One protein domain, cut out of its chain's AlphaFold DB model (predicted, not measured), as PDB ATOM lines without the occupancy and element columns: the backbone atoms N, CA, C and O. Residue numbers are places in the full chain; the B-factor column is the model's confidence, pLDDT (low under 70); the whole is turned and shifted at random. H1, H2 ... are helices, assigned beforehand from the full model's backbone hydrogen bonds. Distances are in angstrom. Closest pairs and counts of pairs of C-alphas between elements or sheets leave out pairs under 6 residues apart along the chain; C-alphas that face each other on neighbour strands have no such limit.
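What this domain is: This is residues 27 to 117 of the 151 residues of an uncharacterized protein of Spirochaetales bacterium (UniProt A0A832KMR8). What does the model look like? The long helix H4 crosses H3, and H3 in turn crosses H2, whose other side is covered by H1 in a helical hairpin with H2; residues 112 to 117 stick out free at one end. What is it made of? The printed part has 91 residues with four named helices, H1, H2, H3 and H4 in that order along the chain, and no named strand, and its class is all helix. How large is it? It is compact, with a radius of gyration of the C-alphas of 13.5 A, yet elongated in outline, with spans of 46 by 28 by 21 A.

Where its parts are: Where does the longest helix run? H4, residues 93 to 115, measures 32.9 A from C-alpha 93 at (229.785, 169.267, 54.262) to C-alpha 115 at (244.515, 152.012, 30.413). Where are the other helices? H3 is residues 69 to 85, 24.4 A long, and H2 is residues 46 to 60, 21.1 A long. H1 is residues 27 to 42, 23.0 A long, and begins with C-alpha 27 at (233.788, 179.940, 49.095).

How they stand to each other: What does H4 touch? With residues 99 to 107 alone it touches H3, the closest C-alphas being those of Phe 75 and Leu 103, 6.6 A apart, at a steep tilt of 50 degrees, opposite ways. H4 and H2 only just touch, with 3 pairs of C-alphas within 8 A, the closest those of Phe 57 and Gly 96, 6.6 A apart, and their lines are about perpendicular at 79 degrees. How does H2 stand to H3 and H1? Residues 50 to 54 of H2 touch residues 76 to 83 of H3, with the closest C-alphas, those of Leu 50 and Ala 80, 6.0 A apart, at a steep tilt of 50 degrees, opposite ways. H2 touches H1 in a helical hairpin, at a shallow tilt of 20 degrees, opposite ways, with the closest C-alphas, those of Ala 37 and Ser 49, 4.3 A apart. What is apart, and how do the helix backbones run? H1 is apart from H3 and from H4. In H1, H2, H3 and H4 every O i to N i+4 pair is within hydrogen-bond range.

The domain as a whole: How far does the printed part reach? The two C-alphas farthest apart, those of Ser 43 and Glu 116, are 46.0 A from each other. Is there a cut or a long link? The printed part has no cut; the link from H1 to H2 is tight, and those from H2 to H3 and from H3 to H4 are short. Where is confidence low? The mean pLDDT of the printed part is 91.8, and one residue, Met 64, is under 70.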
ATOM      1  N   GLU A  27     234.400 180.267  47.813       92.19
ATOM      2  CA  GLU A  27     233.788 179.940  49.095       92.19
ATOM      3  C   GLU A  27     232.325 180.370  49.172       92.19
ATOM      4  O   GLU A  27     231.451 179.550  49.452       92.19
ATOM      5  N   GLU A  28     232.050 181.631  48.844       93.00
ATOM      6  CA  GLU A  28     230.685 182.158  48.797       93.00
ATOM      7  C   GLU A  28     229.828 181.408  47.772       93.00
ATOM      8  O   GLU A  28     228.644 181.161  48.009       93.00
ATOM      9  N   LEU A  29     230.428 181.005  46.649       93.38
ATOM     10  CA  LEU A  29     229.722 180.314  45.583       93.38
ATOM     11  C   LEU A  29     229.281 178.903  45.999       93.38
ATOM     12  O   LEU A  29     228.098 178.582  45.871       93.38
ATOM     13  N   TRP A  30     230.185 178.063  46.525       94.62
ATOM     14  CA  TRP A  30     229.781 176.719  46.959       94.62
ATOM     15  C   TRP A  30     228.830 176.774  48.157       94.62
ATOM     16  O   TRP A  30     227.907 175.961  48.228       94.62
ATOM     17  N   GLN A  31     228.998 177.747  49.063       95.19
ATOM     18  CA  GLN A  31     228.085 177.950  50.193       95.19
ATOM     19  C   GLN A  31     226.674 178.277  49.710       95.19
ATOM     20  O   GLN A  31     225.712 177.661  50.167       95.19
ATOM     21  N   TYR A  32     226.548 179.185  48.741       94.69
ATOM     22  CA  TYR A  32     225.264 179.542  48.150       94.69
ATOM     23  C   TYR A  32     224.555 178.331  47.534       94.69
ATOM     24  O   TYR A  32     223.383 178.082  47.825       94.69
ATOM     25  N   PHE A  33     225.260 177.537  46.721       95.38
ATOM     26  CA  PHE A  33     224.679 176.331  46.128       95.38
ATOM     27  C   PHE A  33     224.280 175.303  47.190       95.38
ATOM     28  O   PHE A  33     223.203 174.718  47.095       95.38
ATOM     29  N   TYR A  34     225.083 175.134  48.239       96.06
ATOM     30  CA  TYR A  34     224.768 174.238  49.350       96.06
ATOM     31  C   TYR A  34     223.501 174.674  50.113       96.06
ATOM     32  O   TYR A  34     222.615 173.855  50.379       96.06
ATOM     33  N   GLU A  35     223.357 175.971  50.409       94.62
ATOM     34  CA  GLU A  35     222.157 176.532  51.047       94.62
ATOM     35  C   GLU A  35     220.914 176.373  50.151       94.62
ATOM     36  O   GLU A  35     219.850 175.946  50.618       94.62
ATOM     37  N   MET A  36     221.046 176.629  48.845       94.81
ATOM     38  CA  MET A  36     219.973 176.420  47.866       94.81
ATOM     39  C   MET A  36     219.565 174.950  47.750       94.81
ATOM     40  O   MET A  36     218.371 174.644  47.705       94.81
ATOM     41  N   ALA A  37     220.529 174.027  47.764       95.56
ATOM     42  CA  ALA A  37     220.268 172.596  47.693       95.56
ATOM     43  C   ALA A  37     219.386 172.121  48.851       95.56
ATOM     44  O   ALA A  37     218.418 171.380  48.640       95.56
ATOM     45  N   TYR A  38     219.665 172.616  50.060       93.31
ATOM     46  CA  TYR A  38     218.875 172.332  51.253       93.31
ATOM     47  C   TYR A  38     217.452 172.901  51.166       93.31
ATOM     48  O   TYR A  38     216.481 172.229  51.530       93.31
ATOM     49  N   LEU A  39     217.286 174.120  50.648       93.69
ATOM     50  CA  LEU A  39     215.959 174.703  50.429       93.69
ATOM     51  C   LEU A  39     215.140 173.930  49.389       93.69
ATOM     52  O   LEU A  39     213.944 173.688  49.592       93.69
ATOM     53  N   PHE A  40     215.770 173.505  48.295       95.06
ATOM     54  CA  PHE A  40     215.109 172.685  47.285       95.06
ATOM     55  C   PHE A  40     214.726 171.305  47.828       95.06
ATOM     56  O   PHE A  40     213.594 170.869  47.616       95.06
ATOM     57  N   ALA A  41     215.590 170.673  48.630       92.44
ATOM     58  CA  ALA A  41     215.263 169.420  49.310       92.44
ATOM     59  C   ALA A  41     214.025 169.580  50.207       92.44
ATOM     60  O   ALA A  41     213.084 168.785  50.144       92.44
ATOM     61  N   ARG A  42     213.973 170.660  51.001       91.69
ATOM     62  CA  ARG A  42     212.837 170.959  51.890       91.69
ATOM     63  C   ARG A  42     211.539 171.254  51.144       91.69
ATOM     64  O   ARG A  42     210.471 170.907  51.642       91.69
ATOM     65  N   SER A  43     211.619 171.872  49.969       92.62
ATOM     66  CA  SER A  43     210.459 172.132  49.103       92.62
ATOM     67  C   SER A  43     210.078 170.942  48.213       92.62
ATOM     68  O   SER A  43     209.152 171.056  47.416       92.62
ATOM     69  N   LYS A  44     210.746 169.787  48.373       90.88
ATOM     70  CA  LYS A  44     210.569 168.576  47.553       90.88
ATOM     71  C   LYS A  44     210.863 168.792  46.063       90.88
ATOM     72  O   LYS A  44     210.425 168.003  45.226       90.88
ATOM     73  N   ASN A  45     211.633 169.824  45.722       93.38
ATOM     74  CA  ASN A  45     212.155 170.010  44.376       93.38
ATOM     75  C   ASN A  45     213.443 169.190  44.219       93.38
ATOM     76  O   ASN A  45     214.552 169.665  44.465       93.38
ATOM     77  N   LEU A  46     213.261 167.929  43.835       91.56
ATOM     78  CA  LEU A  46     214.320 166.928  43.796       91.56
ATOM     79  C   LEU A  46     215.420 167.276  42.783       91.56
ATOM     80  O   LEU A  46     216.597 167.278  43.126       91.56
ATOM     81  N   VAL A  47     215.026 167.630  41.558       93.81
ATOM     82  CA  VAL A  47     215.955 167.919  40.453       93.81
ATOM     83  C   VAL A  47     216.847 169.110  40.789       93.81
ATOM     84  O   VAL A  47     218.067 169.016  40.667       93.81
ATOM     85  N   SER A  48     216.262 170.214  41.265       95.12
ATOM     86  CA  SER A  48     217.048 171.393  41.642       95.12
ATOM     87  C   SER A  48     217.917 171.134  42.872       95.12
ATOM     88  O   SER A  48     219.035 171.631  42.933       95.12
ATOM     89  N   SER A  49     217.449 170.326  43.830       95.56
ATOM     90  CA  SER A  49     218.246 169.967  45.006       95.56
ATOM     91  C   SER A  49     219.489 169.161  44.633       95.56
ATOM     92  O   SER A  49     220.586 169.517  45.057       95.56
ATOM     93  N   LEU A  50     219.332 168.125  43.802       95.94
ATOM     94  CA  LEU A  50     220.449 167.310  43.319       95.94
ATOM     95  C   LEU A  50     221.455 168.155  42.535       95.94
ATOM     96  O   LEU A  50     222.653 168.060  42.794       95.94
ATOM     97  N   GLY A  51     220.973 169.012  41.628       95.62
ATOM     98  CA  GLY A  51     221.826 169.923  40.865       95.62
ATOM     99  C   GLY A  51     222.641 170.840  41.776       95.62
ATOM    100  O   GLY A  51     223.865 170.844  41.705       95.62
ATOM    101  N   CYS A  52     221.983 171.531  42.710       96.75
ATOM    102  CA  CYS A  52     222.665 172.442  43.625       96.75
ATOM    103  C   CYS A  52     223.648 171.730  44.567       96.75
ATOM    104  O   CYS A  52     224.727 172.260  44.812       96.75
ATOM    105  N   TYR A  53     223.323 170.538  45.079       96.88
ATOM    106  CA  TYR A  53     224.280 169.768  45.882       96.88
ATOM    107  C   TYR A  53     225.503 169.372  45.053       96.88
ATOM    108  O   TYR A  53     226.632 169.520  45.509       96.88
ATOM    109  N   THR A  54     225.279 168.908  43.826       95.62
ATOM    110  CA  THR A  54     226.354 168.504  42.915       95.62
ATOM    111  C   THR A  54     227.277 169.677  42.591       95.62
ATOM    112  O   THR A  54     228.493 169.548  42.708       95.62
ATOM    113  N   ASP A  55     226.712 170.839  42.252       95.19
ATOM    114  CA  ASP A  55     227.488 172.046  41.966       95.19
ATOM    115  C   ASP A  55     228.266 172.519  43.199       95.19
ATOM    116  O   ASP A  55     229.446 172.848  43.088       95.19
ATOM    117  N   ALA A  56     227.652 172.487  44.389       96.12
ATOM    118  CA  ALA A  56     228.323 172.865  45.629       96.12
ATOM    119  C   ALA A  56     229.605 172.050  45.855       96.12
ATOM    120  O   ALA A  56     230.666 172.630  46.084       96.12
ATOM    121  N   PHE A  57     229.536 170.721  45.742       95.88
ATOM    122  CA  PHE A  57     230.695 169.863  46.002       95.88
ATOM    123  C   PHE A  57     231.712 169.835  44.852       95.88
ATOM    124  O   PHE A  57     232.906 169.736  45.123       95.88
ATOM    125  N   LEU A  58     231.298 170.057  43.598       94.00
ATOM    126  CA  LEU A  58     232.239 170.294  42.491       94.00
ATOM    127  C   LEU A  58     233.046 171.586  42.680       94.00
ATOM    128  O   LEU A  58     234.254 171.610  42.444       94.00
ATOM    129  N   ILE A  59     232.386 172.676  43.077       94.06
ATOM    130  CA  ILE A  59     233.042 173.973  43.290       94.06
ATOM    131  C   ILE A  59     233.955 173.893  44.513       94.06
ATOM    132  O   ILE A  59     235.110 174.316  44.452       94.06
ATOM    133  N   ARG A  60     233.462 173.308  45.608       93.62
ATOM    134  CA  ARG A  60     234.204 173.142  46.860       93.62
ATOM    135  C   ARG A  60     235.453 172.273  46.693       93.62
ATOM    136  O   ARG A  60     236.504 172.650  47.199       93.62
ATOM    137  N   GLY A  61     235.366 171.184  45.926       88.44
ATOM    138  CA  GLY A  61     236.509 170.338  45.561       88.44
ATOM    139  C   GLY A  61     237.465 170.966  44.536       88.44
ATOM    140  O   GLY A  61     238.385 170.299  44.067       88.44
ATOM    141  N   ASN A  62     237.249 172.233  44.153       84.88
ATOM    142  CA  ASN A  62     237.987 172.948  43.106       84.88
ATOM    143  C   ASN A  62     237.977 172.223  41.741       84.88
ATOM    144  O   ASN A  62     238.864 172.406  40.907       84.88
ATOM    145  N   ALA A  63     236.957 171.397  41.498       78.69
ATOM    146  CA  ALA A  63     236.809 170.609  40.281       78.69
ATOM    147  C   ALA A  63     236.126 171.392  39.148       78.69
ATOM    148  O   ALA A  63     236.195 170.973  37.997       78.69
ATOM    149  N   MET A  64     235.517 172.553  39.424       69.81
ATOM    150  CA  MET A  64     234.817 173.369  38.414       69.81
ATOM    151  C   MET A  64     235.712 173.785  37.231       69.81
ATOM    152  O   MET A  64     235.221 173.983  36.120       69.81
ATOM    153  N   HIS A  65     237.023 173.893  37.455       74.75
ATOM    154  CA  HIS A  65     238.010 174.221  36.425       74.75
ATOM    155  C   HIS A  65     238.748 172.995  35.871       74.75
ATOM    156  O   HIS A  65     239.717 173.154  35.128       74.75
ATOM    157  N   SER A  66     238.309 171.780  36.218       79.81
ATOM    158  CA  SER A  66     238.879 170.553  35.670       79.81
ATOM    159  C   SER A  66     238.728 170.535  34.149       79.81
ATOM    160  O   SER A  66     237.634 170.719  33.614       79.81
ATOM    161  N   SER A  67     239.831 170.288  33.444       84.50
ATOM    162  CA  SER A  67     239.812 170.009  32.005       84.50
ATOM    163  C   SER A  67     239.303 168.599  31.693       84.50
ATOM    164  O   SER A  67     238.945 168.321  30.546       84.50
ATOM    165  N   ASP A  68     239.258 167.722  32.699       89.88
ATOM    166  CA  ASP A  68     238.755 166.362  32.580       89.88
ATOM    167  C   ASP A  68     237.220 166.356  32.628       89.88
ATOM    168  O   ASP A  68     236.604 166.436  33.692       89.88
ATOM    169  N   LYS A  69     236.606 166.291  31.443       88.50
ATOM    170  CA  LYS A  69     235.149 166.212  31.284       88.50
ATOM    171  C   LYS A  69     234.584 164.865  31.729       88.50
ATOM    172  O   LYS A  69     233.469 164.840  32.241       88.50
ATOM    173  N   ASP A  70     235.352 163.788  31.570       89.50
ATOM    174  CA  ASP A  70     234.936 162.440  31.958       89.50
ATOM    175  C   ASP A  70     234.771 162.378  33.485       89.50
ATOM    176  O   ASP A  70     233.762 161.869  33.973       89.50
ATOM    177  N   TRP A  71     235.697 162.992  34.233       92.12
ATOM    178  CA  TRP A  71     235.583 163.160  35.687       92.12
ATOM    179  C   TRP A  71     234.320 163.929  36.083       92.12
ATOM    180  O   TRP A  71     233.574 163.493  36.958       92.12
ATOM    181  N   LEU A  72     234.061 165.072  35.439       92.25
ATOM    182  CA  LEU A  72     232.899 165.902  35.769       92.25
ATOM    183  C   LEU A  72     231.583 165.151  35.550       92.25
ATOM    184  O   LEU A  72     230.679 165.238  36.383       92.25
ATOM    185  N   ASP A  73     231.470 164.410  34.451       90.94
ATOM    186  CA  ASP A  73     230.271 163.638  34.133       90.94
ATOM    187  C   ASP A  73     230.119 162.413  35.047       90.94
ATOM    188  O   ASP A  73     229.007 162.131  35.512       90.94
ATOM    189  N   PHE A  74     231.226 161.736  35.372       92.62
ATOM    190  CA  PHE A  74     231.261 160.664  36.365       92.62
ATOM    191  C   PHE A  74     230.789 161.166  37.734       92.62
ATOM    192  O   PHE A  74     229.817 160.634  38.275       92.62
ATOM    193  N   PHE A  75     231.405 162.232  38.255       94.31
ATOM    194  CA  PHE A  75     231.070 162.802  39.557       94.31
ATOM    195  C   PHE A  75     229.597 163.197  39.624       94.31
ATOM    196  O   PHE A  75     228.885 162.768  40.528       94.31
ATOM    197  N   ARG A  76     229.104 163.971  38.646       93.56
ATOM    198  CA  ARG A  76     227.707 164.437  38.630       93.56
ATOM    199  C   ARG A  76     226.721 163.286  38.717       93.56
ATOM    200  O   ARG A  76     225.735 163.360  39.445       93.56
ATOM    201  N   ARG A  77     226.981 162.221  37.960       92.69
ATOM    202  CA  ARG A  77     226.109 161.055  37.919       92.69
ATOM    203  C   ARG A  77     226.183 160.258  39.217       92.69
ATOM    204  O   ARG A  77     225.143 159.975  39.805       92.69
ATOM    205  N   GLN A  78     227.385 159.918  39.663       94.69
ATOM    206  CA  GLN A  78     227.589 159.064  40.829       94.69
ATOM    207  C   GLN A  78     227.182 159.766  42.130       94.69
ATOM    208  O   GLN A  78     226.496 159.179  42.962       94.69
ATOM    209  N   PHE A  79     227.465 161.061  42.261       95.12
ATOM    210  CA  PHE A  79     227.009 161.860  43.397       95.12
ATOM    211  C   PHE A  79     225.479 161.995  43.433       95.12
ATOM    212  O   PHE A  79     224.866 161.899  44.497       95.12
ATOM    213  N   ALA A  80     224.825 162.143  42.275       94.00
ATOM    214  CA  ALA A  80     223.366 162.131  42.210       94.00
ATOM    215  C   ALA A  80     222.782 160.765  42.611       94.00
ATOM    216  O   ALA A  80     221.808 160.731  43.364       94.00
ATOM    217  N   ILE A  81     223.373 159.651  42.157       93.31
ATOM    218  CA  ILE A  81     222.979 158.289  42.570       93.31
ATOM    219  C   ILE A  81     223.108 158.137  44.086       93.31
ATOM    220  O   ILE A  81     222.149 157.720  44.739       93.31
ATOM    221  N   TYR A  82     224.240 158.558  44.653       94.12
ATOM    222  CA  TYR A  82     224.462 158.561  46.092       94.12
ATOM    223  C   TYR A  82     223.350 159.307  46.840       94.12
ATOM    224  O   TYR A  82     222.708 158.739  47.723       94.12
ATOM    225  N   LEU A  83     223.064 160.557  46.462       93.75
ATOM    226  CA  LEU A  83     222.032 161.365  47.115       93.75
ATOM    227  C   LEU A  83     220.628 160.762  46.974       93.75
ATOM    228  O   LEU A  83     219.837 160.844  47.914       93.75
ATOM    229  N   MET A  84     220.316 160.162  45.821       92.44
ATOM    230  CA  MET A  84     219.031 159.499  45.572       92.44
ATOM    231  C   MET A  84     218.860 158.203  46.371       92.44
ATOM    232  O   MET A  84     217.729 157.859  46.706       92.44
ATOM    233  N   GLY A  85     219.949 157.506  46.705       90.38
ATOM    234  CA  GLY A  85     219.908 156.318  47.563       90.38
ATOM    235  C   GLY A  85     219.574 156.625  49.029       90.38
ATOM    236  O   GLY A  85     219.197 155.732  49.786       90.38
ATOM    237  N   LYS A  86     219.651 157.895  49.450       89.81
ATOM    238  CA  LYS A  86     219.329 158.307  50.822       89.81
ATOM    239  C   LYS A  86     217.818 158.406  51.043       89.81
ATOM    240  O   LYS A  86     217.084 158.946  50.221       89.81
ATOM    241  N   LYS A  87     217.359 158.037  52.249       85.38
ATOM    242  CA  LYS A  87     215.953 158.203  52.695       85.38
ATOM    243  C   LYS A  87     215.444 159.642  52.543       85.38
ATOM    244  O   LYS A  87     214.257 159.875  52.312       85.38
ATOM    245  N   ARG A  88     216.336 160.619  52.721       86.75
ATOM    246  CA  ARG A  88     216.093 162.045  52.485       86.75
ATOM    247  C   ARG A  88     217.303 162.629  51.771       86.75
ATOM    248  O   ARG A  88     218.433 162.359  52.173       86.75
ATOM    249  N   ILE A  89     217.055 163.471  50.768       90.12
ATOM    250  CA  ILE A  89     218.123 164.199  50.077       90.12
ATOM    251  C   ILE A  89     218.676 165.248  51.030       90.12
ATOM    252  O   ILE A  89     218.088 166.305  51.257       90.12
ATOM    253  N   SER A  90     219.802 164.902  51.626       90.00
ATOM    254  CA  SER A  90     220.586 165.768  52.484       90.00
ATOM    255  C   SER A  90     222.009 165.250  52.499       90.00
ATOM    256  O   SER A  90     222.218 164.038  52.589       90.00
ATOM    257  N   CYS A  91     222.966 166.159  52.479       92.06
ATOM    258  CA  CYS A  91     224.375 165.839  52.600       92.06
ATOM    259  C   CYS A  91     225.016 166.908  53.474       92.06
ATOM    260  O   CYS A  91     224.781 168.092  53.233       92.06
ATOM    261  N   SER A  92     225.741 166.504  54.518       93.62
ATOM    262  CA  SER A  92     226.553 167.450  55.294       93.62
ATOM    263  C   SER A  92     227.835 167.809  54.536       93.62
ATOM    264  O   SER A  92     228.228 167.082  53.630       93.62
ATOM    265  N   LEU A  93     228.518 168.897  54.909       94.12
ATOM    266  CA  LEU A  93     229.785 169.267  54.262       94.12
ATOM    267  C   LEU A  93     230.846 168.170  54.393       94.12
ATOM    268  O   LEU A  93     231.411 167.761  53.390       94.12
ATOM    269  N   CYS A  94     231.062 167.643  55.602       92.75
ATOM    270  CA  CYS A  94     232.032 166.568  55.821       92.75
ATOM    271  C   CYS A  94     231.673 165.308  55.032       92.75
ATOM    272  O   CYS A  94     232.540 164.679  54.443       92.75
ATOM    273  N   GLU A  95     230.391 164.950  55.013       93.44
ATOM    274  CA  GLU A  95     229.911 163.799  54.254       93.44
ATOM    275  C   GLU A  95     230.131 163.982  52.750       93.44
ATOM    276  O   GLU A  95     230.622 163.073  52.092       93.44
ATOM    277  N   GLY A  96     229.797 165.148  52.197       94.19
ATOM    278  CA  GLY A  96     229.987 165.393  50.773       94.19
ATOM    279  C   GLY A  96     231.458 165.499  50.382       94.19
ATOM    280  O   GLY A  96     231.808 165.015  49.314       94.19
ATOM    281  N   ASP A  97     232.322 166.026  51.258       94.25
ATOM    282  CA  ASP A  97     233.779 165.995  51.070       94.25
ATOM    283  C   ASP A  97     234.289 164.538  51.050       94.25
ATOM    284  O   ASP A  97     235.009 164.148  50.136       94.25
ATOM    285  N   MET A  98     233.833 163.692  51.984       94.88
ATOM    286  CA  MET A  98     234.194 162.267  52.013       94.88
ATOM    287  C   MET A  98     233.743 161.517  50.756       94.88
ATOM    288  O   MET A  98     234.498 160.720  50.206       94.88
ATOM    289  N   ILE A  99     232.509 161.750  50.302       95.31
ATOM    290  CA  ILE A  99     231.999 161.113  49.084       95.31
ATOM    291  C   ILE A  99     232.718 161.657  47.849       95.31
ATOM    292  O   ILE A  99     232.963 160.900  46.917       95.31
ATOM    293  N   HIS A 100     233.084 162.939  47.826       94.62
ATOM    294  CA  HIS A 100     233.870 163.504  46.736       94.62
ATOM    295  C   HIS A 100     235.226 162.806  46.599       94.62
ATOM    296  O   HIS A 100     235.584 162.401  45.493       94.62
ATOM    297  N   ASP A 101     235.943 162.624  47.708       93.94
ATOM    298  CA  ASP A 101     237.232 161.929  47.712       93.94
ATOM    299  C   ASP A 101     237.078 160.455  47.315       93.94
ATOM    300  O   ASP A 101     237.782 159.993  46.422       93.94
ATOM    301  N   PHE A 102     236.077 159.754  47.862       95.12
ATOM    302  CA  PHE A 102     235.741 158.385  47.451       95.12
ATOM    303  C   PHE A 102     235.504 158.273  45.939       95.12
ATOM    304  O   PHE A 102     236.089 157.425  45.273       95.12
ATOM    305  N   LEU A 103     234.673 159.152  45.371       95.00
ATOM    306  CA  LEU A 103     234.393 159.142  43.936       95.00
ATOM    307  C   LEU A 103     235.648 159.406  43.108       95.00
ATOM    308  O   LEU A 103     235.786 158.855  42.018       95.00
ATOM    309  N   LYS A 104     236.550 160.251  43.605       94.38
ATOM    310  CA  LYS A 104     237.796 160.556  42.915       94.38
ATOM    311  C   LYS A 104     238.722 159.343  42.876       94.38
ATOM    312  O   LYS A 104     239.213 159.013  41.799       94.38
ATOM    313  N   ASP A 105     238.884 158.658  44.003       94.19
ATOM    314  CA  ASP A 105     239.683 157.435  44.094       94.19
ATOM    315  C   ASP A 105     239.127 156.339  43.168       94.19
ATOM    316  O   ASP A 105     239.874 155.724  42.401       94.19
ATOM    317  N   GLU A 106     237.804 156.147  43.161       94.31
ATOM    318  CA  GLU A 106     237.136 155.200  42.260       94.31
ATOM    319  C   GLU A 106     237.350 155.566  40.790       94.31
ATOM    320  O   GLU A 106     237.700 154.714  39.971       94.31
ATOM    321  N   TYR A 107     237.192 156.843  40.438       93.50
ATOM    322  CA  TYR A 107     237.421 157.314  39.076       93.50
ATOM    323  C   TYR A 107     238.864 157.066  38.624       93.50
ATOM    324  O   TYR A 107     239.082 156.541  37.534       93.50
ATOM    325  N   GLU A 108     239.854 157.398  39.451       93.19
ATOM    326  CA  GLU A 108     241.266 157.181  39.133       93.19
ATOM    327  C   GLU A 108     241.580 155.685  38.969       93.19
ATOM    328  O   GLU A 108     242.209 155.298  37.980       93.19
ATOM    329  N   SER A 109     241.060 154.833  39.858       91.56
ATOM    330  CA  SER A 109     241.159 153.368  39.763       91.56
ATOM    331  C   SER A 109     240.587 152.839  38.443       91.56
ATOM    332  O   SER A 109     241.240 152.089  37.710       91.56
ATOM    333  N   ILE A 110     239.396 153.310  38.073       89.56
ATOM    334  CA  ILE A 110     238.741 152.979  36.808       89.56
ATOM    335  C   ILE A 110     239.596 153.410  35.608       89.56
ATOM    336  O   ILE A 110     239.748 152.652  34.647       89.56
ATOM    337  N   ARG A 111     240.175 154.616  35.642       89.31
ATOM    338  CA  ARG A 111     241.033 155.119  34.558       89.31
ATOM    339  C   ARG A 111     242.293 154.276  34.385       89.31
ATOM    340  O   ARG A 111     242.686 154.035  33.243       89.31
ATOM    341  N   VAL A 112     242.895 153.810  35.479       90.38
ATOM    342  CA  VAL A 112     244.036 152.883  35.440       90.38
ATOM    343  C   VAL A 112     243.617 151.551  34.818       90.38
ATOM    344  O   VAL A 112     244.229 151.123  33.843       90.38
ATOM    345  N   ALA A 113     242.519 150.950  35.285       86.56
ATOM    346  CA  ALA A 113     242.025 149.677  34.759       86.56
ATOM    347  C   ALA A 113     241.689 149.738  33.256       86.56
ATOM    348  O   ALA A 113     241.938 148.788  32.515       86.56
ATOM    349  N   LEU A 114     241.154 150.868  32.781       85.56
ATOM    350  CA  LEU A 114     240.908 151.094  31.357       85.56
ATOM    351  C   LEU A 114     242.201 151.202  30.545       85.56
ATOM    352  O   LEU A 114     242.260 150.684  29.432       85.56
ATOM    353  N   ALA A 115     243.223 151.874  31.078       85.25
ATOM    354  CA  ALA A 115     244.515 152.012  30.413       85.25
ATOM    355  C   ALA A 115     245.276 150.677  30.331       85.25
ATOM    356  O   ALA A 115     246.008 150.449  29.370       85.25
ATOM    357  N   GLU A 116     245.081 149.800  31.316       87.06
ATOM    358  CA  GLU A 116     245.680 148.461  31.383       87.06
ATOM    359  C   GLU A 116     244.856 147.386  30.653       87.06
ATOM    360  O   GLU A 116     245.291 146.240  30.544       87.06
ATOM    361  N   SER A 117     243.674 147.733  30.134       81.94
ATOM    362  CA  SER A 117     242.801 146.776  29.460       81.94
ATOM    363  C   SER A 117     243.428 146.251  28.167       81.94
ATOM    364  O   SER A 117     243.811 147.013  27.279       81.94
TER     365      SER A 117